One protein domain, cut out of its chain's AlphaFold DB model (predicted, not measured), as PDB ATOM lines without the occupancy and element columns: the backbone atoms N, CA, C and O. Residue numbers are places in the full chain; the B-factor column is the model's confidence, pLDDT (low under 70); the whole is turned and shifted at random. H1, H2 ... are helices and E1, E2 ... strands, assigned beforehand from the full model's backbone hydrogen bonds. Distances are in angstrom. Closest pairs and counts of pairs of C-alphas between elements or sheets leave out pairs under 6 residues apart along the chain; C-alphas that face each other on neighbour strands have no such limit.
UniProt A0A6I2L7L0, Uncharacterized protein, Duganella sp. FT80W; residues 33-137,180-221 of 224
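This is residues 33 to 137 and 180 to 221 of the 224 residues of an uncharacterized protein of Duganella sp. FT80W (UniProt A0A6I2L7L0). Two strongly twisted antiparallel sheets are partly face to face, a sandwich with strands crossed almost at right angles; the larger sheet curls round H1, while H2 only grazes both sheets. The long link from E6 to E7 lies at one far end of the longest axis. The 147 printed residues hold E1 to E9, H1, E10 and H2 in that order, ten strands and two helices, a mixed class; the sheet orders are E1 E4 E5 E8 E9 E10 and E2 E3 E6 E7. The whole is compact, with a radius of gyration of the C-alphas of 15.5 A and spans of 48 by 36 by 28 A.

Find C-alpha 41 at (149.453, 134.360, 227.931), where E1 begins, residues 41 to 43. Next come E2, residues 47 to 52, and E3, residues 57 to 63, 19.5 A long. E4, residues 66 to 73, runs 19.9 A from C-alpha 66 at (142.610, 131.200, 224.183). Then read E5, residues 77 to 81; E6, residues 87 to 93, 19.6 A; E7, residues 108 to 111; E8, residues 113 to 118; and E9, residues 126 to 131. Beyond the cut find H1, residues 180 to 193, 20.1 A, E10, residues 202 to 204, and H2, residues 212 to 219, ending at C-alpha 219 (154.276, 127.358, 235.637).

In the larger sheet, look at N 41 and O 68 of E1 and E4, 2.8 A, and at N 78 and O 117 of E5 and E8, 2.9 A. E4 and E5 form a hairpin, with N 69 and O 81 at 2.8 A, and so do E8 and E9, with N 116 and O 126 at 2.8 A. At the edge strand E10, N 131 of E9 and O 202 are 3.0 A apart. In the smaller sheet, see N 49 and O 61 of the hairpin E2 and E3, 2.8 A, N 60 and O 90 of E3 and E6, 2.9 A, and N 89 and O 109 of the hairpin E6 and E7, 2.8 A. E3 runs on into E4 at 95 degrees, and E7 into E8 at 74 degrees, from one sheet to the other. H1 is on one face of the larger sheet, two layers, helix over sheet; its closest C-alphas to E10 are those of Ser 184 and Ile 203, 5.5 A. H2 only grazes the larger sheet with its residues 215 to 218. In H1, 7 of 10 O i to N i+4 pairs are within hydrogen-bond range, and in H2, 3 of 4.

The C-alphas farthest apart, those of Pro 33 and Gly 95, are 49.4 A apart. Residues 138 to 179 are not printed, and C-alphas 137 and 180 are 27.8 A apart across this cut. Of the links printed whole, E6 to E7 is long, with 14 residues. Mean pLDDT of the printed part is 74.1; residues 33 to 35, 95 to 100, 133 to 137 and 180 to 221 are under 70.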
ATOM      1  N   PRO A  33     154.895 155.815 232.658       65.12
ATOM      2  CA  PRO A  33     155.749 155.174 231.671       65.12
ATOM      3  C   PRO A  33     154.888 154.273 230.775       65.12
ATOM      4  O   PRO A  33     153.945 153.648 231.274       65.12
ATOM      5  N   PRO A  34     155.186 154.199 229.464       67.00
ATOM      6  CA  PRO A  34     154.440 153.328 228.576       67.00
ATOM      7  C   PRO A  34     154.499 151.896 229.122       67.00
ATOM      8  O   PRO A  34     155.571 151.466 229.572       67.00
ATOM      9  N   PRO A  35     153.373 151.164 229.114       66.50
ATOM     10  CA  PRO A  35     153.351 149.799 229.604       66.50
ATOM     11  C   PRO A  35     154.399 148.986 228.852       66.50
ATOM     12  O   PRO A  35     154.483 149.020 227.620       66.50
ATOM     13  N   LYS A  36     155.232 148.272 229.609       76.81
ATOM     14  CA  LYS A  36     156.195 147.354 229.020       76.81
ATOM     15  C   LYS A  36     155.409 146.256 228.293       76.81
ATOM     16  O   LYS A  36     154.463 145.719 228.872       76.81
ATOM     17  N   PRO A  37     155.759 145.923 227.039       70.50
ATOM     18  CA  PRO A  37     155.078 144.856 226.326       70.50
ATOM     19  C   PRO A  37     155.303 143.537 227.070       70.50
ATOM     20  O   PRO A  37     156.441 143.083 227.217       70.50
ATOM     21  N   ALA A  38     154.216 142.937 227.545       84.38
ATOM     22  CA  ALA A  38     154.236 141.622 228.162       84.38
ATOM     23  C   ALA A  38     153.991 140.534 227.107       84.38
ATOM     24  O   ALA A  38     153.235 140.730 226.156       84.38
ATOM     25  N   LYS A  39     154.650 139.380 227.271       89.62
ATOM     26  CA  LYS A  39     154.457 138.197 226.415       89.62
ATOM     27  C   LYS A  39     153.013 137.722 226.542       89.62
ATOM     28  O   LYS A  39     152.528 137.626 227.658       89.62
ATOM     29  N   ASP A  40     152.361 137.376 225.438       92.06
ATOM     30  CA  ASP A  40     150.996 136.850 225.482       92.06
ATOM     31  C   ASP A  40     150.892 135.583 226.346       92.06
ATOM     32  O   ASP A  40     151.751 134.696 226.322       92.06
ATOM     33  N   LEU A  41     149.799 135.497 227.098       92.88
ATOM     34  CA  LEU A  41     149.453 134.360 227.931       92.88
ATOM     35  C   LEU A  41     148.550 133.407 227.145       92.88
ATOM     36  O   LEU A  41     147.457 133.779 226.727       92.88
ATOM     37  N   GLN A  42     148.960 132.151 226.994       95.44
ATOM     38  CA  GLN A  42     148.146 131.135 226.330       95.44
ATOM     39  C   GLN A  42     147.440 130.238 227.352       95.44
ATOM     40  O   GLN A  42     148.084 129.446 228.033       95.44
ATOM     41  N   LEU A  43     146.109 130.294 227.410       92.38
ATOM     42  CA  LEU A  43     145.312 129.328 228.164       92.38
ATOM     43  C   LEU A  43     144.943 128.144 227.270       92.38
ATOM     44  O   LEU A  43     144.266 128.306 226.253       92.38
ATOM     45  N   SER A  44     145.375 126.945 227.655       90.44
ATOM     46  CA  SER A  44     145.044 125.691 226.961       90.44
ATOM     47  C   SER A  44     143.774 125.026 227.489       90.44
ATOM     48  O   SER A  44     143.141 124.251 226.777       90.44
ATOM     49  N   THR A  45     143.386 125.327 228.729       89.19
ATOM     50  CA  THR A  45     142.203 124.763 229.385       89.19
ATOM     51  C   THR A  45     141.392 125.868 230.055       89.19
ATOM     52  O   THR A  45     141.957 126.916 230.376       89.19
ATOM     53  N   PRO A  46     140.074 125.672 230.247       91.25
ATOM     54  CA  PRO A  46     139.260 126.658 230.934       91.25
ATOM     55  C   PRO A  46     139.692 126.790 232.397       91.25
ATOM     56  O   PRO A  46     139.934 125.790 233.076       91.25
ATOM     57  N   ILE A  47     139.722 128.019 232.903       90.56
ATOM     58  CA  ILE A  47     139.936 128.294 234.325       90.56
ATOM     59  C   ILE A  47     138.573 128.525 234.962       90.56
ATOM     60  O   ILE A  47     137.890 129.489 234.626       90.56
ATOM     61  N   VAL A  48     138.196 127.671 235.911       89.62
ATOM     62  CA  VAL A  48     136.935 127.792 236.651       89.62
ATOM     63  C   VAL A  48     137.194 128.407 238.017       89.62
ATOM     64  O   VAL A  48     138.008 127.914 238.800       89.62
ATOM     65  N   TYR A  49     136.446 129.456 238.333       87.06
ATOM     66  CA  TYR A  49     136.485 130.143 239.608       87.06
ATOM     67  C   TYR A  49     135.095 130.224 240.227       87.06
ATOM     68  O   TYR A  49     134.142 130.634 239.578       87.06
ATOM     69  N   LYS A  50     134.966 129.848 241.503       88.44
ATOM     70  CA  LYS A  50     133.691 129.909 242.225       88.44
ATOM     71  C   LYS A  50     133.836 130.777 243.465       88.44
ATOM     72  O   LYS A  50     134.738 130.544 244.265       88.44
ATOM     73  N   PHE A  51     132.932 131.732 243.653       83.31
ATOM     74  CA  PHE A  51     132.929 132.615 244.820       83.31
ATOM     75  C   PHE A  51     131.516 132.908 245.317       83.31
ATOM     76  O   PHE A  51     130.555 132.916 244.547       83.31
ATOM     77  N   SER A  52     131.380 133.148 246.621       84.38
ATOM     78  CA  SER A  52     130.097 133.532 247.214       84.38
ATOM     79  C   SER A  52     129.860 135.025 246.999       84.38
ATOM     80  O   SER A  52     130.679 135.847 247.401       84.38
ATOM     81  N   SER A  53     128.735 135.387 246.390       81.25
ATOM     82  CA  SER A  53     128.287 136.772 246.212       81.25
ATOM     83  C   SER A  53     127.130 137.037 247.181       81.25
ATOM     84  O   SER A  53     125.974 137.149 246.790       81.25
ATOM     85  N   GLY A  54     127.441 137.055 248.479       80.69
ATOM     86  CA  GLY A  54     126.449 137.079 249.561       80.69
ATOM     87  C   GLY A  54     126.177 135.693 250.162       80.69
ATOM     88  O   GLY A  54     126.884 134.730 249.864       80.69
ATOM     89  N   LEU A  55     125.170 135.605 251.040       78.50
ATOM     90  CA  LEU A  55     124.913 134.419 251.876       78.50
ATOM     91  C   LEU A  55     124.350 133.209 251.110       78.50
ATOM     92  O   LEU A  55     124.625 132.077 251.491       78.50
ATOM     93  N   ALA A  56     123.573 133.432 250.048       80.44
ATOM     94  CA  ALA A  56     122.842 132.368 249.344       80.44
ATOM     95  C   ALA A  56     123.287 132.151 247.888       80.44
ATOM     96  O   ALA A  56     122.788 131.251 247.220       80.44
ATOM     97  N   VAL A  57     124.203 132.976 247.378       80.94
ATOM     98  CA  VAL A  57     124.493 133.053 245.944       80.94
ATOM     99  C   VAL A  57     125.926 132.616 245.705       80.94
ATOM    100  O   VAL A  57     126.863 133.271 246.160       80.94
ATOM    101  N   LEU A  58     126.096 131.533 244.956       87.25
ATOM    102  CA  LEU A  58     127.389 131.147 244.416       87.25
ATOM    103  C   LEU A  58     127.479 131.684 242.988       87.25
ATOM    104  O   LEU A  58     126.556 131.527 242.199       87.25
ATOM    105  N   ARG A  59     128.585 132.328 242.645       88.12
ATOM    106  CA  ARG A  59     128.909 132.669 241.264       88.12
ATOM    107  C   ARG A  59     130.002 131.744 240.784       88.12
ATOM    108  O   ARG A  59     130.977 131.521 241.498       88.12
ATOM    109  N   GLU A  60     129.817 131.222 239.587       91.00
ATOM    110  CA  GLU A  60     130.837 130.518 238.833       91.00
ATOM    111  C   GLU A  60     131.266 131.414 237.678       91.00
ATOM    112  O   GLU A  60     130.441 131.878 236.900       91.00
ATOM    113  N   VAL A  61     132.556 131.690 237.599       91.50
ATOM    114  CA  VAL A  61     133.188 132.433 236.519       91.50
ATOM    115  C   VAL A  61     134.137 131.488 235.814       91.50
ATOM    116  O   VAL A  61     134.968 130.861 236.468       91.50
ATOM    117  N   VAL A  62     134.025 131.380 234.495       92.56
ATOM    118  CA  VAL A  62     134.919 130.547 233.690       92.56
ATOM    119  C   VAL A  62     135.641 131.425 232.691       92.56
ATOM    120  O   VAL A  62     135.002 132.079 231.876       92.56
ATOM    121  N   LEU A  63     136.968 131.421 232.731       93.19
ATOM    122  CA  LEU A  63     137.778 131.964 231.649       93.19
ATOM    123  C   LEU A  63     137.995 130.888 230.600       93.19
ATOM    124  O   LEU A  63     138.412 129.770 230.913       93.19
ATOM    125  N   LEU A  64     137.690 131.229 229.357       94.06
ATOM    126  CA  LEU A  64     137.749 130.309 228.236       94.06
ATOM    127  C   LEU A  64     139.198 130.141 227.745       94.06
ATOM    128  O   LEU A  64     139.993 131.083 227.854       94.06
ATOM    129  N   PRO A  65     139.551 128.964 227.188       93.50
ATOM    130  CA  PRO A  65     140.825 128.761 226.510       93.50
ATOM    131  C   PRO A  65     141.029 129.786 225.393       93.50
ATOM    132  O   PRO A  65     140.085 130.163 224.700       93.50
ATOM    133  N   GLY A  66     142.272 130.203 225.189       93.00
ATOM    134  CA  GLY A  66     142.610 131.200 224.183       93.00
ATOM    135  C   GLY A  66     143.867 131.980 224.527       93.00
ATOM    136  O   GLY A  66     144.510 131.751 225.552       93.00
ATOM    137  N   THR A  67     144.224 132.897 223.637       94.69
ATOM    138  CA  THR A  67     145.333 133.829 223.839       94.69
ATOM    139  C   THR A  67     144.828 135.058 224.586       94.69
ATOM    140  O   THR A  67     143.831 135.664 224.192       94.69
ATOM    141  N   TYR A  68     145.523 135.420 225.657       94.38
ATOM    142  CA  TYR A  68     145.276 136.606 226.456       94.38
ATOM    143  C   TYR A  68     146.463 137.546 226.285       94.38
ATOM    144  O   TYR A  68     147.592 137.216 226.652       94.38
ATOM    145  N   LYS A  69     146.208 138.716 225.710       93.19
ATOM    146  CA  LYS A  69     147.247 139.684 225.376       93.19
ATOM    147  C   LYS A  69     147.700 140.433 226.613       93.19
ATOM    148  O   LYS A  69     146.864 140.889 227.392       93.19
ATOM    149  N   GLY A  70     149.009 140.581 226.781       90.06
ATOM    150  CA  GLY A  70     149.568 141.433 227.825       90.06
ATOM    151  C   GLY A  70     149.234 142.897 227.540       90.06
ATOM    152  O   GLY A  70     149.793 143.482 226.617       90.06
ATOM    153  N   VAL A  71     148.308 143.483 228.299       85.25
ATOM    154  CA  VAL A  71     147.852 144.866 228.074       85.25
ATOM    155  C   VAL A  71     148.619 145.873 228.919       85.25
ATOM    156  O   VAL A  71     148.776 147.017 228.509       85.25
ATOM    157  N   GLY A  72     149.155 145.455 230.065       80.94
ATOM    158  CA  GLY A  72     149.974 146.315 230.909       80.94
ATOM    159  C   GLY A  72     150.733 145.542 231.974       80.94
ATOM    160  O   GLY A  72     150.295 144.486 232.421       80.94
ATOM    161  N   GLU A  73     151.865 146.091 232.392       85.00
ATOM    162  CA  GLU A  73     152.690 145.597 233.491       85.00
ATOM    163  C   GLU A  73     152.916 146.757 234.463       85.00
ATOM    164  O   GLU A  73     153.247 147.869 234.045       85.00
ATOM    165  N   ASP A  74     152.724 146.501 235.754       81.88
ATOM    166  CA  ASP A  74     153.086 147.412 236.832       81.88
ATOM    167  C   ASP A  74     154.005 146.709 237.847       81.88
ATOM    168  O   ASP A  74     154.356 145.534 237.718       81.88
ATOM    169  N   GLY A  75     154.425 147.431 238.890       84.44
ATOM    170  CA  GLY A  75     155.280 146.855 239.934       84.44
ATOM    171  C   GLY A  75     154.638 145.686 240.696       84.44
ATOM    172  O   GLY A  75     155.351 144.925 241.350       84.44
ATOM    173  N   LYS A  76     153.313 145.517 240.616       87.69
ATOM    174  CA  LYS A  76     152.560 144.459 241.295       87.69
ATOM    175  C   LYS A  76     152.352 143.235 240.407       87.69
ATOM    176  O   LYS A  76     152.271 142.138 240.957       87.69
ATOM    177  N   GLY A  77     152.251 143.384 239.088       88.94
ATOM    178  CA  GLY A  77     151.996 142.267 238.182       88.94
ATOM    179  C   GLY A  77     151.715 142.657 236.737       88.94
ATOM    180  O   GLY A  77     151.913 143.794 236.316       88.94
ATOM    181  N   VAL A  78     151.214 141.683 235.982       90.00
ATOM    182  CA  VAL A  78     150.865 141.826 234.566       90.00
ATOM    183  C   VAL A  78     149.374 141.583 234.364       90.00
ATOM    184  O   VAL A  78     148.803 140.619 234.879       90.00
ATOM    185  N   TRP A  79     148.748 142.452 233.581       89.12
ATOM    186  CA  TRP A  79     147.353 142.372 233.170       89.12
ATOM    187  C   TRP A  79     147.258 141.728 231.791       89.12
ATOM    188  O   TRP A  79     147.849 142.210 230.824       89.12
ATOM    189  N   TYR A  80     146.478 140.657 231.701       93.00
ATOM    190  CA  TYR A  80     146.240 139.905 230.477       93.00
ATOM    191  C   TYR A  80     144.773 139.990 230.084       93.00
ATOM    192  O   TYR A  80     143.904 139.613 230.869       93.00
ATOM    193  N   LEU A  81     144.489 140.446 228.868       92.88
ATOM    194  CA  LEU A  81     143.136 140.592 228.349       92.88
ATOM    195  C   LEU A  81     142.828 139.505 227.319       92.88
ATOM    196  O   LEU A  81     143.563 139.345 226.346       92.88
ATOM    197  N   GLY A  82     141.741 138.760 227.524       93.06
ATOM    198  CA  GLY A  82     141.276 137.782 226.544       93.06
ATOM    199  C   GLY A  82     140.594 138.445 225.348       93.06
ATOM    200  O   GLY A  82     140.286 139.634 225.365       93.06
ATOM    201  N   ASN A  83     140.308 137.657 224.312       90.19
ATOM    202  CA  ASN A  83     139.447 138.096 223.208       90.19
ATOM    203  C   ASN A  83     138.029 138.464 223.702       90.19
ATOM    204  O   ASN A  83     137.666 138.202 224.850       90.19
ATOM    205  N   ARG A  84     137.193 139.035 222.824       85.69
ATOM    206  CA  ARG A  84     135.769 139.249 223.137       85.69
ATOM    207  C   ARG A  84     135.115 137.945 223.582       85.69
ATOM    208  O   ARG A  84     135.419 136.889 223.033       85.69
ATOM    209  N   GLU A  85     134.223 138.048 224.566       89.75
ATOM    210  CA  GLU A  85     133.488 136.899 225.119       89.75
ATOM    211  C   GLU A  85     134.406 135.817 225.735       89.75
ATOM    212  O   GLU A  85     134.031 134.654 225.833       89.75
ATOM    213  N   SER A  86     135.604 136.196 226.206       93.25
ATOM    214  CA  SER A  86     136.590 135.299 226.838       93.25
ATOM    215  C   SER A  86     136.167 134.707 228.182       93.25
ATOM    216  O   SER A  86     136.888 133.879 228.740       93.25
ATOM    217  N   MET A  87     135.029 135.123 228.734       93.31
ATOM    218  CA  MET A  87     134.597 134.746 230.070       93.31
ATOM    219  C   MET A  87     133.101 134.448 230.126       93.31
ATOM    220  O   MET A  87     132.289 135.197 229.579       93.31
ATOM    221  N   THR A  88     132.724 133.420 230.887       92.88
ATOM    222  CA  THR A  88     131.336 133.169 231.286       92.88
ATOM    223  C   THR A  88     131.126 133.446 232.773       92.88
ATOM    224  O   THR A  88     132.039 133.309 233.586       92.88
ATOM    225  N   ASN A  89     129.915 133.859 233.140       90.56
ATOM    226  CA  ASN A  89     129.478 134.043 234.520       90.56
ATOM    227  C   ASN A  89     128.108 133.395 234.706       90.56
ATOM    228  O   ASN A  89     127.138 133.788 234.052       90.56
ATOM    229  N   THR A  90     128.039 132.429 235.611       90.81
ATOM    230  CA  THR A  90     126.845 131.650 235.919       90.81
ATOM    231  C   THR A  90     126.485 131.851 237.382       90.81
ATOM    232  O   THR A  90     127.311 131.670 238.283       90.81
ATOM    233  N   VAL A  91     125.231 132.214 237.642       88.75
ATOM    234  CA  VAL A  91     124.689 132.225 239.002       88.75
ATOM    235  C   VAL A  91     124.281 130.802 239.362       88.75
ATOM    236  O   VAL A  91     123.436 130.207 238.702       88.75
ATOM    237  N   VAL A  92     124.874 130.258 240.417       85.38
ATOM    238  CA  VAL A  92     124.571 128.932 240.953       85.38
ATOM    239  C   VAL A  92     123.784 129.113 242.249       85.38
ATOM    240  O   VAL A  92     124.283 129.669 243.232       85.38
ATOM    241  N   ASP A  93     122.534 128.654 242.249       80.31
ATOM    242  CA  ASP A  93     121.689 128.658 243.441       80.31
ATOM    243  C   ASP A  93     122.154 127.565 244.415       80.31
ATOM    244  O   ASP A  93     122.322 126.404 244.038       80.31
ATOM    245  N   ARG A  94     122.387 127.944 245.676       77.00
ATOM    246  CA  ARG A  94     122.729 127.019 246.770       77.00
ATOM    247  C   ARG A  94     121.506 126.552 247.569       77.00
ATOM    248  O   ARG A  94     121.660 126.085 248.694       77.00
ATOM    249  N   GLY A  95     120.305 126.667 247.009       69.94
ATOM    250  CA  GLY A  95     119.059 126.297 247.681       69.94
ATOM    251  C   GLY A  95     118.565 127.370 248.652       69.94
ATOM    252  O   GLY A  95     117.877 127.053 249.620       69.94
ATOM    253  N   GLY A  96     118.932 128.633 248.420       63.66
ATOM    254  CA  GLY A  96     118.493 129.776 249.220       63.66
ATOM    255  C   GLY A  96     117.619 130.717 248.399       63.66
ATOM    256  O   GLY A  96     117.679 130.723 247.176       63.66
ATOM    257  N   ALA A  97     116.803 131.545 249.055       61.16
ATOM    258  CA  ALA A  97     116.060 132.617 248.392       61.16
ATOM    259  C   ALA A  97     117.049 133.653 247.827       61.16
ATOM    260  O   ALA A  97     117.360 134.652 248.468       61.16
ATOM    261  N   THR A  98     117.602 133.388 246.645       62.47
ATOM    262  CA  THR A  98     118.697 134.165 246.059       62.47
ATOM    263  C   THR A  98     118.278 135.582 245.666       62.47
ATOM    264  O   THR A  98     119.136 136.379 245.306       62.47
ATOM    265  N   GLY A  99     116.989 135.937 245.734       66.69
ATOM    266  CA  GLY A  99     116.463 137.243 245.314       66.69
ATOM    267  C   GLY A  99     116.590 137.506 243.806       66.69
ATOM    268  O   GLY A  99     115.901 138.373 243.279       66.69
ATOM    269  N   TYR A 100     117.422 136.736 243.101       68.88
ATOM    270  CA  TYR A 100     117.487 136.676 241.651       68.88
ATOM    271  C   TYR A 100     116.222 136.005 241.116       68.88
ATOM    272  O   TYR A 100     115.734 135.018 241.675       68.88
ATOM    273  N   ALA A 101     115.691 136.530 240.010       71.12
ATOM    274  CA  ALA A 101     114.638 135.828 239.294       71.12
ATOM    275  C   ALA A 101     115.183 134.462 238.844       71.12
ATOM    276  O   ALA A 101     116.307 134.369 238.346       71.12
ATOM    277  N   LYS A 102     114.395 133.398 239.053       77.06
ATOM    278  CA  LYS A 102     114.789 132.001 238.780       77.06
ATOM    279  C   LYS A 102     115.329 131.788 237.362       77.06
ATOM    280  O   LYS A 102     116.133 130.892 237.153       77.06
ATOM    281  N   GLU A 103     114.914 132.627 236.420       79.50
ATOM    282  CA  GLU A 103     115.373 132.643 235.029       79.50
ATOM    283  C   GLU A 103     116.875 132.938 234.851       79.50
ATOM    284  O   GLU A 103     117.433 132.581 233.823       79.50
ATOM    285  N   TRP A 104     117.546 133.553 235.833       78.19
ATOM    286  CA  TRP A 104     118.984 133.866 235.764       78.19
ATOM    287  C   TRP A 104     119.871 132.790 236.391       78.19
ATOM    288  O   TRP A 104     121.091 132.812 236.230       78.19
ATOM    289  N   VAL A 105     119.279 131.861 237.140       83.94
ATOM    290  CA  VAL A 105     120.017 130.783 237.797       83.94
ATOM    291  C   VAL A 105     120.376 129.722 236.762       83.94
ATOM    292  O   VAL A 105     119.519 129.236 236.033       83.94
ATOM    293  N   GLY A 106     121.652 129.348 236.709       84.38
ATOM    294  CA  GLY A 106     122.171 128.339 235.789       84.38
ATOM    295  C   GLY A 106     122.355 128.823 234.349       84.38
ATOM    296  O   GLY A 106     122.923 128.084 233.552       84.38
ATOM    297  N   VAL A 107     121.939 130.048 234.016       86.12
ATOM    298  CA  VAL A 107     122.135 130.623 232.680       86.12
ATOM    299  C   VAL A 107     123.507 131.303 232.616       86.12
ATOM    300  O   VAL A 107     123.717 132.304 233.309       86.12
ATOM    301  N   PRO A 108     124.461 130.786 231.815       88.06
ATOM    302  CA  PRO A 108     125.749 131.435 231.644       88.06
ATOM    303  C   PRO A 108     125.572 132.734 230.857       88.06
ATOM    304  O   PRO A 108     124.958 132.766 229.793       88.06
ATOM    305  N   THR A 109     126.160 133.808 231.366       88.81
ATOM    306  CA  THR A 109     126.299 135.074 230.639       88.81
ATOM    307  C   THR A 109     127.722 135.200 230.124       88.81
ATOM    308  O   THR A 109     128.662 134.939 230.872       88.81
ATOM    309  N   VAL A 110     127.892 135.585 228.860       88.62
ATOM    310  CA  VAL A 110     129.216 135.844 228.273       88.62
ATOM    311  C   VAL A 110     129.611 137.307 228.465       88.62
ATOM    312  O   VAL A 110     128.768 138.208 228.456       88.62
ATOM    313  N   SER A 111     130.901 137.545 228.675       89.06
ATOM    314  CA  SER A 111     131.481 138.886 228.791       89.06
ATOM    315  C   SER A 111     132.961 138.868 228.431       89.06
ATOM    316  O   SER A 111     133.599 137.817 228.499       89.06
ATOM    317  N   SER A 112     133.519 140.026 228.090       89.44
ATOM    318  CA  SER A 112     134.965 140.182 227.976       89.44
ATOM    319  C   SER A 112     135.599 140.363 229.359       89.44
ATOM    320  O   SER A 112     135.053 140.998 230.273       89.44
ATOM    321  N   GLY A 113     136.781 139.786 229.522       91.69
ATOM    322  CA  GLY A 113     137.532 139.832 230.766       91.69
ATOM    323  C   GLY A 113     138.956 139.331 230.595       91.69
ATOM    324  O   GLY A 113     139.424 139.057 229.485       91.69
ATOM    325  N   GLY A 114     139.650 139.219 231.717       93.50
ATOM    326  CA  GLY A 114     141.057 138.872 231.724       93.50
ATOM    327  C   GLY A 114     141.561 138.390 233.074       93.50
ATOM    328  O   GLY A 114     140.789 138.126 234.000       93.50
ATOM    329  N   ILE A 115     142.881 138.260 233.165       93.50
ATOM    330  CA  ILE A 115     143.590 137.786 234.350       93.50
ATOM    331  C   ILE A 115     144.664 138.797 234.721       93.50
ATOM    332  O   ILE A 115     145.463 139.201 233.881       93.50
ATOM    333  N   PHE A 116     144.723 139.159 235.993       92.25
ATOM    334  CA  PHE A 116     145.889 139.785 236.591       92.25
ATOM    335  C   PHE A 116     146.778 138.711 237.221       92.25
ATOM    336  O   PHE A 116     146.318 137.926 238.056       92.25
ATOM    337  N   VAL A 117     148.047 138.669 236.821       91.88
ATOM    338  CA  VAL A 117     149.053 137.753 237.365       91.88
ATOM    339  C   VAL A 117     150.042 138.567 238.202       91.88
ATOM    340  O   VAL A 117     150.801 139.350 237.630       91.88
ATOM    341  N   PRO A 118     150.051 138.413 239.538       89.44
ATOM    342  CA  PRO A 118     150.971 139.151 240.392       89.44
ATOM    343  C   PRO A 118     152.422 138.691 240.195       89.44
ATOM    344  O   PRO A 118     152.683 137.506 239.987       89.44
ATOM    345  N   ASN A 119     153.366 139.626 240.332       89.06
ATOM    346  CA  ASN A 119     154.809 139.363 240.315       89.06
ATOM    347  C   ASN A 119     155.247 138.533 241.531       89.06
ATOM    348  O   ASN A 119     156.188 137.747 241.440       89.06
ATOM    349  N   ASP A 120     154.570 138.714 242.671       89.50
ATOM    350  CA  ASP A 120     154.814 137.932 243.880       89.50
ATOM    351  C   ASP A 120     154.172 136.535 243.752       89.50
ATOM    352  O   ASP A 120     152.938 136.415 243.749       89.50
ATOM    353  N   PRO A 121     154.974 135.452 243.706       86.19
ATOM    354  CA  PRO A 121     154.464 134.092 243.616       86.19
ATOM    355  C   PRO A 121     153.775 133.613 244.903       86.19
ATOM    356  O   PRO A 121     153.267 132.495 244.923       86.19
ATOM    357  N   ALA A 122     153.725 134.400 245.979       86.50
ATOM    358  CA  ALA A 122     152.864 134.132 247.129       86.50
ATOM    359  C   ALA A 122     151.409 134.564 246.874       86.50
ATOM    360  O   ALA A 122     150.480 133.965 247.421       86.50
ATOM    361  N   LEU A 123     151.180 135.536 245.986       84.06
ATOM    362  CA  LEU A 123     149.855 136.077 245.676       84.06
ATOM    363  C   LEU A 123     149.166 135.291 244.559       84.06
ATOM    364  O   LEU A 123     149.820 134.773 243.650       84.06
ATOM    365  N   THR A 124     147.847 135.139 244.644       84.44
ATOM    366  CA  THR A 124     147.059 134.381 243.666       84.44
ATOM    367  C   THR A 124     146.655 135.257 242.479       84.44
ATOM    368  O   THR A 124     146.347 136.433 242.679       84.44
ATOM    369  N   PRO A 125     146.623 134.712 241.244       88.88
ATOM    370  CA  PRO A 125     146.067 135.440 240.111       88.88
ATOM    371  C   PRO A 125     144.602 135.816 240.347       88.88
ATOM    372  O   PRO A 125     143.864 135.100 241.034       88.88
ATOM    373  N   GLN A 126     144.183 136.932 239.759       88.75
ATOM    374  CA  GLN A 126     142.841 137.490 239.915       88.75
ATOM    375  C   GLN A 126     142.146 137.576 238.558       88.75
ATOM    376  O   GLN A 126     142.766 137.948 237.567       88.75
ATOM    377  N   ILE A 127     140.857 137.248 238.507       89.75
ATOM    378  CA  ILE A 127     140.048 137.347 237.283       89.75
ATOM    379  C   ILE A 127     139.318 138.682 237.292       89.75
ATOM    380  O   ILE A 127     138.600 138.966 238.246       89.75
ATOM    381  N   PHE A 128     139.442 139.481 236.237       88.38
ATOM    382  CA  PHE A 128     138.713 140.742 236.128       88.38
ATOM    383  C   PHE A 128     137.702 140.710 234.983       88.38
ATOM    384  O   PHE A 128     137.901 140.058 233.955       88.38
ATOM    385  N   ARG A 129     136.609 141.452 235.169       87.50
ATOM    386  CA  ARG A 129     135.588 141.688 234.149       87.50
ATOM    387  C   ARG A 129     135.686 143.113 233.631       87.50
ATOM    388  O   ARG A 129     135.883 144.044 234.407       87.50
ATOM    389  N   ILE A 130     135.434 143.269 232.339       83.19
ATOM    390  CA  ILE A 130     135.205 144.564 231.718       83.19
ATOM    391  C   ILE A 130     133.724 144.970 231.906       83.19
ATOM    392  O   ILE A 130     132.812 144.295 231.423       83.19
ATOM    393  N   HIS A 131     133.456 146.055 232.643       70.69
ATOM    394  CA  HIS A 131     132.097 146.593 232.837       70.69
ATOM    395  C   HIS A 131     131.737 147.642 231.793       70.69
ATOM    396  O   HIS A 131     132.504 148.570 231.600       70.69
ATOM    397  N   GLY A 132     130.533 147.583 231.228       70.75
ATOM    398  CA  GLY A 132     130.070 148.526 230.198       70.75
ATOM    399  C   GLY A 132     129.671 147.807 228.914       70.75
ATOM    400  O   GLY A 132     128.792 148.274 228.195       70.75
ATOM    401  N   GLU A 133     130.207 146.605 228.702       68.38
ATOM    402  CA  GLU A 133     129.617 145.651 227.774       68.38
ATOM    403  C   GLU A 133     128.277 145.182 228.346       68.38
ATOM    404  O   GLU A 133     128.222 144.632 229.456       68.38
ATOM    405  N   GLN A 134     127.187 145.403 227.605       64.25
ATOM    406  CA  GLN A 134     125.938 144.706 227.887       64.25
ATOM    407  C   GLN A 134     126.234 143.210 227.761       64.25
ATOM    408  O   GLN A 134     126.607 142.775 226.670       64.25
ATOM    409  N   PRO A 135     126.128 142.423 228.852       64.44
ATOM    410  CA  PRO A 135     126.291 140.985 228.736       64.44
ATOM    411  C   PRO A 135     125.302 140.495 227.682       64.44
ATOM    412  O   PRO A 135     124.118 140.837 227.731       64.44
ATOM    413  N   SER A 136     125.799 139.734 226.710       63.91
ATOM    414  CA  SER A 136     124.942 139.109 225.713       63.91
ATOM    415  C   SER A 136     124.201 137.967 226.401       63.91
ATOM    416  O   SER A 136     124.658 136.829 226.446       63.91
ATOM    417  N   SER A 137     123.067 138.306 227.008       56.84
ATOM    418  CA  SER A 137     122.150 137.376 227.672       56.84
ATOM    419  C   SER A 137     121.201 136.705 226.679       56.84
ATOM    420  O   SER A 137     120.122 136.279 227.079       56.84
ATOM    421  N   GLY A 180     142.806 148.555 244.743       36.44
ATOM    422  CA  GLY A 180     142.029 148.569 243.493       36.44
ATOM    423  C   GLY A 180     141.937 149.918 242.767       36.44
ATOM    424  O   GLY A 180     141.691 149.958 241.558       36.44
ATOM    425  N   GLY A 181     142.181 151.041 243.451       36.62
ATOM    426  CA  GLY A 181     142.103 152.377 242.838       36.62
ATOM    427  C   GLY A 181     143.209 152.668 241.814       36.62
ATOM    428  O   GLY A 181     142.977 153.373 240.838       36.62
ATOM    429  N   VAL A 182     144.404 152.100 242.000       43.50
ATOM    430  CA  VAL A 182     145.550 152.332 241.096       43.50
ATOM    431  C   VAL A 182     145.534 151.352 239.916       43.50
ATOM    432  O   VAL A 182     145.803 151.741 238.783       43.50
ATOM    433  N   ALA A 183     145.146 150.101 240.167       45.00
ATOM    434  CA  ALA A 183     145.027 149.044 239.163       45.00
ATOM    435  C   ALA A 183     143.955 149.345 238.097       45.00
ATOM    436  O   ALA A 183     144.175 149.149 236.901       45.00
ATOM    437  N   SER A 184     142.805 149.878 238.526       49.25
ATOM    438  CA  SER A 184     141.713 150.244 237.619       49.25
ATOM    439  C   SER A 184     142.085 151.385 236.667       49.25
ATOM    440  O   SER A 184     141.679 151.343 235.511       49.25
ATOM    441  N   GLY A 185     142.897 152.356 237.101       48.53
ATOM    442  CA  GLY A 185     143.326 153.485 236.267       48.53
ATOM    443  C   GLY A 185     144.257 153.094 235.115       48.53
ATOM    444  O   GLY A 185     144.119 153.626 234.018       48.53
ATOM    445  N   VAL A 186     145.165 152.137 235.333       49.75
ATOM    446  CA  VAL A 186     146.130 151.691 234.309       49.75
ATOM    447  C   VAL A 186     145.418 150.956 233.179       49.75
ATOM    448  O   VAL A 186     145.567 151.309 232.012       49.75
ATOM    449  N   VAL A 187     144.578 149.979 233.513       52.19
ATOM    450  CA  VAL A 187     143.859 149.211 232.494       52.19
ATOM    451  C   VAL A 187     142.707 150.026 231.899       52.19
ATOM    452  O   VAL A 187     142.488 149.933 230.695       52.19
ATOM    453  N   ALA A 188     142.028 150.894 232.663       50.25
ATOM    454  CA  ALA A 188     141.095 151.857 232.072       50.25
ATOM    455  C   ALA A 188     141.814 152.769 231.071       50.25
ATOM    456  O   ALA A 188     141.312 152.921 229.971       50.25
ATOM    457  N   GLY A 189     143.012 153.277 231.386       50.72
ATOM    458  CA  GLY A 189     143.823 154.071 230.460       50.72
ATOM    459  C   GLY A 189     144.226 153.310 229.193       50.72
ATOM    460  O   GLY A 189     144.112 153.851 228.098       50.72
ATOM    461  N   ILE A 190     144.623 152.041 229.315       53.44
ATOM    462  CA  ILE A 190     145.008 151.199 228.169       53.44
ATOM    463  C   ILE A 190     143.799 150.849 227.292       53.44
ATOM    464  O   ILE A 190     143.871 150.962 226.071       53.44
ATOM    465  N   ILE A 191     142.662 150.485 227.892       52.09
ATOM    466  CA  ILE A 191     141.435 150.207 227.134       52.09
ATOM    467  C   ILE A 191     140.867 151.507 226.533       52.09
ATOM    468  O   ILE A 191     140.296 151.510 225.444       52.09
ATOM    469  N   GLU A 192     141.070 152.638 227.204       49.09
ATOM    470  CA  GLU A 192     140.698 153.961 226.720       49.09
ATOM    471  C   GLU A 192     141.606 154.454 225.574       49.09
ATOM    472  O   GLU A 192     141.193 155.325 224.810       49.09
ATOM    473  N   MET A 193     142.795 153.874 225.385       43.88
ATOM    474  CA  MET A 193     143.615 154.058 224.176       43.88
ATOM    475  C   MET A 193     143.161 153.155 223.018       43.88
ATOM    476  O   MET A 193     143.269 153.564 221.865       43.88
ATOM    477  N   ASP A 194     142.548 152.002 223.305       46.81
ATOM    478  CA  ASP A 194     141.953 151.078 222.314       46.81
ATOM    479  C   ASP A 194     140.500 151.464 221.926       46.81
ATOM    480  O   ASP A 194     139.691 150.668 221.440       46.81
ATOM    481  N   LYS A 195     140.155 152.739 222.157       40.41
ATOM    482  CA  LYS A 195     138.821 153.371 222.125       40.41
ATOM    483  C   LYS A 195     138.016 153.229 220.828       40.41
ATOM    484  O   LYS A 195     136.864 153.659 220.814       40.41
ATOM    485  N   ALA A 196     138.584 152.684 219.757       42.38
ATOM    486  CA  ALA A 196     137.855 152.504 218.505       42.38
ATOM    487  C   ALA A 196     136.795 151.387 218.595       42.38
ATOM    488  O   ALA A 196     135.733 151.543 217.998       42.38
ATOM    489  N   ASP A 197     137.025 150.331 219.387       42.56
ATOM    490  CA  ASP A 197     136.173 149.125 219.355       42.56
ATOM    491  C   ASP A 197     135.472 148.773 220.676       42.56
ATOM    492  O   ASP A 197     134.516 147.989 220.684       42.56
ATOM    493  N   TYR A 198     135.916 149.342 221.800       39.75
ATOM    494  CA  TYR A 198     135.614 148.770 223.112       39.75
ATOM    495  C   TYR A 198     134.683 149.666 223.990       39.75
ATOM    496  O   TYR A 198     133.688 149.170 224.506       39.75
ATOM    497  N   GLY A 199     134.837 150.991 224.091       38.78
ATOM    498  CA  GLY A 199     133.894 151.854 224.851       38.78
ATOM    499  C   GLY A 199     134.370 152.255 226.261       38.78
ATOM    500  O   GLY A 199     135.563 152.240 226.533       38.78
ATOM    501  N   LYS A 200     133.470 152.731 227.143       40.19
ATOM    502  CA  LYS A 200     133.816 153.212 228.507       40.19
ATOM    503  C   LYS A 200     133.770 152.068 229.519       40.19
ATOM    504  O   LYS A 200     132.754 151.377 229.579       40.19
ATOM    505  N   TYR A 201     134.801 151.947 230.363       47.28
ATOM    506  CA  TYR A 201     134.976 150.773 231.218       47.28
ATOM    507  C   TYR A 201     135.238 151.056 232.690       47.28
ATOM    508  O   TYR A 201     135.917 152.012 233.053       47.28
ATOM    509  N   GLN A 202     134.719 150.162 233.534       45.44
ATOM    510  CA  GLN A 202     135.105 150.025 234.939       45.44
ATOM    511  C   GLN A 202     135.648 148.616 235.181       45.44
ATOM    512  O   GLN A 202     135.159 147.639 234.610       45.44
ATOM    513  N   ILE A 203     136.666 148.517 236.028       47.03
ATOM    514  CA  ILE A 203     137.293 147.251 236.404       47.03
ATOM    515  C   ILE A 203     136.967 147.024 237.864       47.03
ATOM    516  O   ILE A 203     137.342 147.823 238.719       47.03
ATOM    517  N   HIS A 204     136.264 145.934 238.145       51.84
ATOM    518  CA  HIS A 204     136.166 145.422 239.500       51.84
ATOM    519  C   HIS A 204     137.209 144.328 239.682       51.84
ATOM    520  O   HIS A 204     137.267 143.382 238.892       51.84
ATOM    521  N   GLU A 205     138.036 144.481 240.718       53.00
ATOM    522  CA  GLU A 205     139.012 143.467 241.093       53.00
ATOM    523  C   GLU A 205     138.312 142.143 241.398       53.00
ATOM    524  O   GLU A 205     137.293 142.068 242.096       53.00
ATOM    525  N   GLY A 206     138.894 141.090 240.833       51.56
ATOM    526  CA  GLY A 206     138.494 139.722 241.077       51.56
ATOM    527  C   GLY A 206     138.708 139.335 242.523       51.56
ATOM    528  O   GLY A 206     139.703 139.682 243.154       51.56
ATOM    529  N   GLN A 207     137.787 138.533 243.032       54.59
ATOM    530  CA  GLN A 207     138.031 137.793 244.257       54.59
ATOM    531  C   GLN A 207     139.222 136.830 244.026       54.59
ATOM    532  O   GLN A 207     139.385 136.310 242.916       54.59
ATOM    533  N   PRO A 208     140.084 136.598 245.035       52.28
ATOM    534  CA  PRO A 208     141.272 135.767 244.879       52.28
ATOM    535  C   PRO A 208     140.891 134.355 244.432       52.28
ATOM    536  O   PRO A 208     140.014 133.714 245.023       52.28
ATOM    537  N   VAL A 209     141.564 133.851 243.396       54.88
ATOM    538  CA  VAL A 209     141.348 132.483 242.926       54.88
ATOM    539  C   VAL A 209     142.059 131.509 243.862       54.88
ATOM    540  O   VAL A 209     143.215 131.725 244.220       54.88
ATOM    541  N   SER A 210     141.376 130.437 244.281       50.84
ATOM    542  CA  SER A 210     141.996 129.354 245.056       50.84
ATOM    543  C   SER A 210     143.188 128.786 244.271       50.84
ATOM    544  O   SER A 210     143.033 128.190 243.205       50.84
ATOM    545  N   GLY A 211     144.395 129.069 244.766       41.22
ATOM    546  CA  GLY A 211     145.604 129.194 243.948       41.22
ATOM    547  C   GLY A 211     146.335 127.910 243.563       41.22
ATOM    548  O   GLY A 211     147.362 128.004 242.894       41.22
ATOM    549  N   VAL A 212     145.862 126.727 243.964       50.53
ATOM    550  CA  VAL A 212     146.633 125.486 243.754       50.53
ATOM    551  C   VAL A 212     146.650 125.075 242.276       50.53
ATOM    552  O   VAL A 212     147.714 124.774 241.741       50.53
ATOM    553  N   ASN A 213     145.511 125.152 241.580       53.25
ATOM    554  CA  ASN A 213     145.417 124.708 240.182       53.25
ATOM    555  C   ASN A 213     145.917 125.752 239.178       53.25
ATOM    556  O   ASN A 213     146.479 125.395 238.146       53.25
ATOM    557  N   LEU A 214     145.773 127.042 239.492       57.25
ATOM    558  CA  LEU A 214     146.229 128.098 238.594       57.25
ATOM    559  C   LEU A 214     147.744 128.097 238.441       57.25
ATOM    560  O   LEU A 214     148.242 128.107 237.321       57.25
ATOM    561  N   ARG A 215     148.493 128.049 239.549       58.47
ATOM    562  CA  ARG A 215     149.958 128.114 239.470       58.47
ATOM    563  C   ARG A 215     150.548 126.967 238.664       58.47
ATOM    564  O   ARG A 215     151.494 127.202 237.927       58.47
ATOM    565  N   GLN A 216     149.988 125.763 238.762       59.25
ATOM    566  CA  GLN A 216     150.452 124.627 237.965       59.25
ATOM    567  C   GLN A 216     150.249 124.878 236.467       59.25
ATOM    568  O   GLN A 216     151.178 124.677 235.689       59.25
ATOM    569  N   GLN A 217     149.097 125.424 236.071       58.12
ATOM    570  CA  GLN A 217     148.846 125.797 234.677       58.12
ATOM    571  C   GLN A 217     149.752 126.949 234.204       58.12
ATOM    572  O   GLN A 217     150.266 126.895 233.091       58.12
ATOM    573  N   PHE A 218     150.028 127.944 235.056       58.50
ATOM    574  CA  PHE A 218     150.921 129.062 234.724       58.50
ATOM    575  C   PHE A 218     152.410 128.686 234.695       58.50
ATOM    576  O   PHE A 218     153.144 129.185 233.847       58.50
ATOM    577  N   SER A 219     152.866 127.782 235.567       52.34
ATOM    578  CA  SER A 219     154.276 127.358 235.637       52.34
ATOM    579  C   SER A 219     154.767 126.656 234.365       52.34
ATOM    580  O   SER A 219     155.955 126.702 234.041       52.34
ATOM    581  N   ILE A 220     153.843 126.065 233.601       48.56
ATOM    582  CA  ILE A 220     154.121 125.448 232.299       48.56
ATOM    583  C   ILE A 220     154.368 126.524 231.224       48.56
ATOM    584  O   ILE A 220     155.067 126.276 230.248       48.56
ATOM    585  N   ILE A 221     153.833 127.734 231.410       45.91
ATOM    586  CA  ILE A 221     153.859 128.811 230.413       45.91
ATOM    587  C   ILE A 221     155.086 129.719 230.596       45.91
ATOM    588  O   ILE A 221     155.634 130.223 229.617       45.91
TER     589      ILE A 221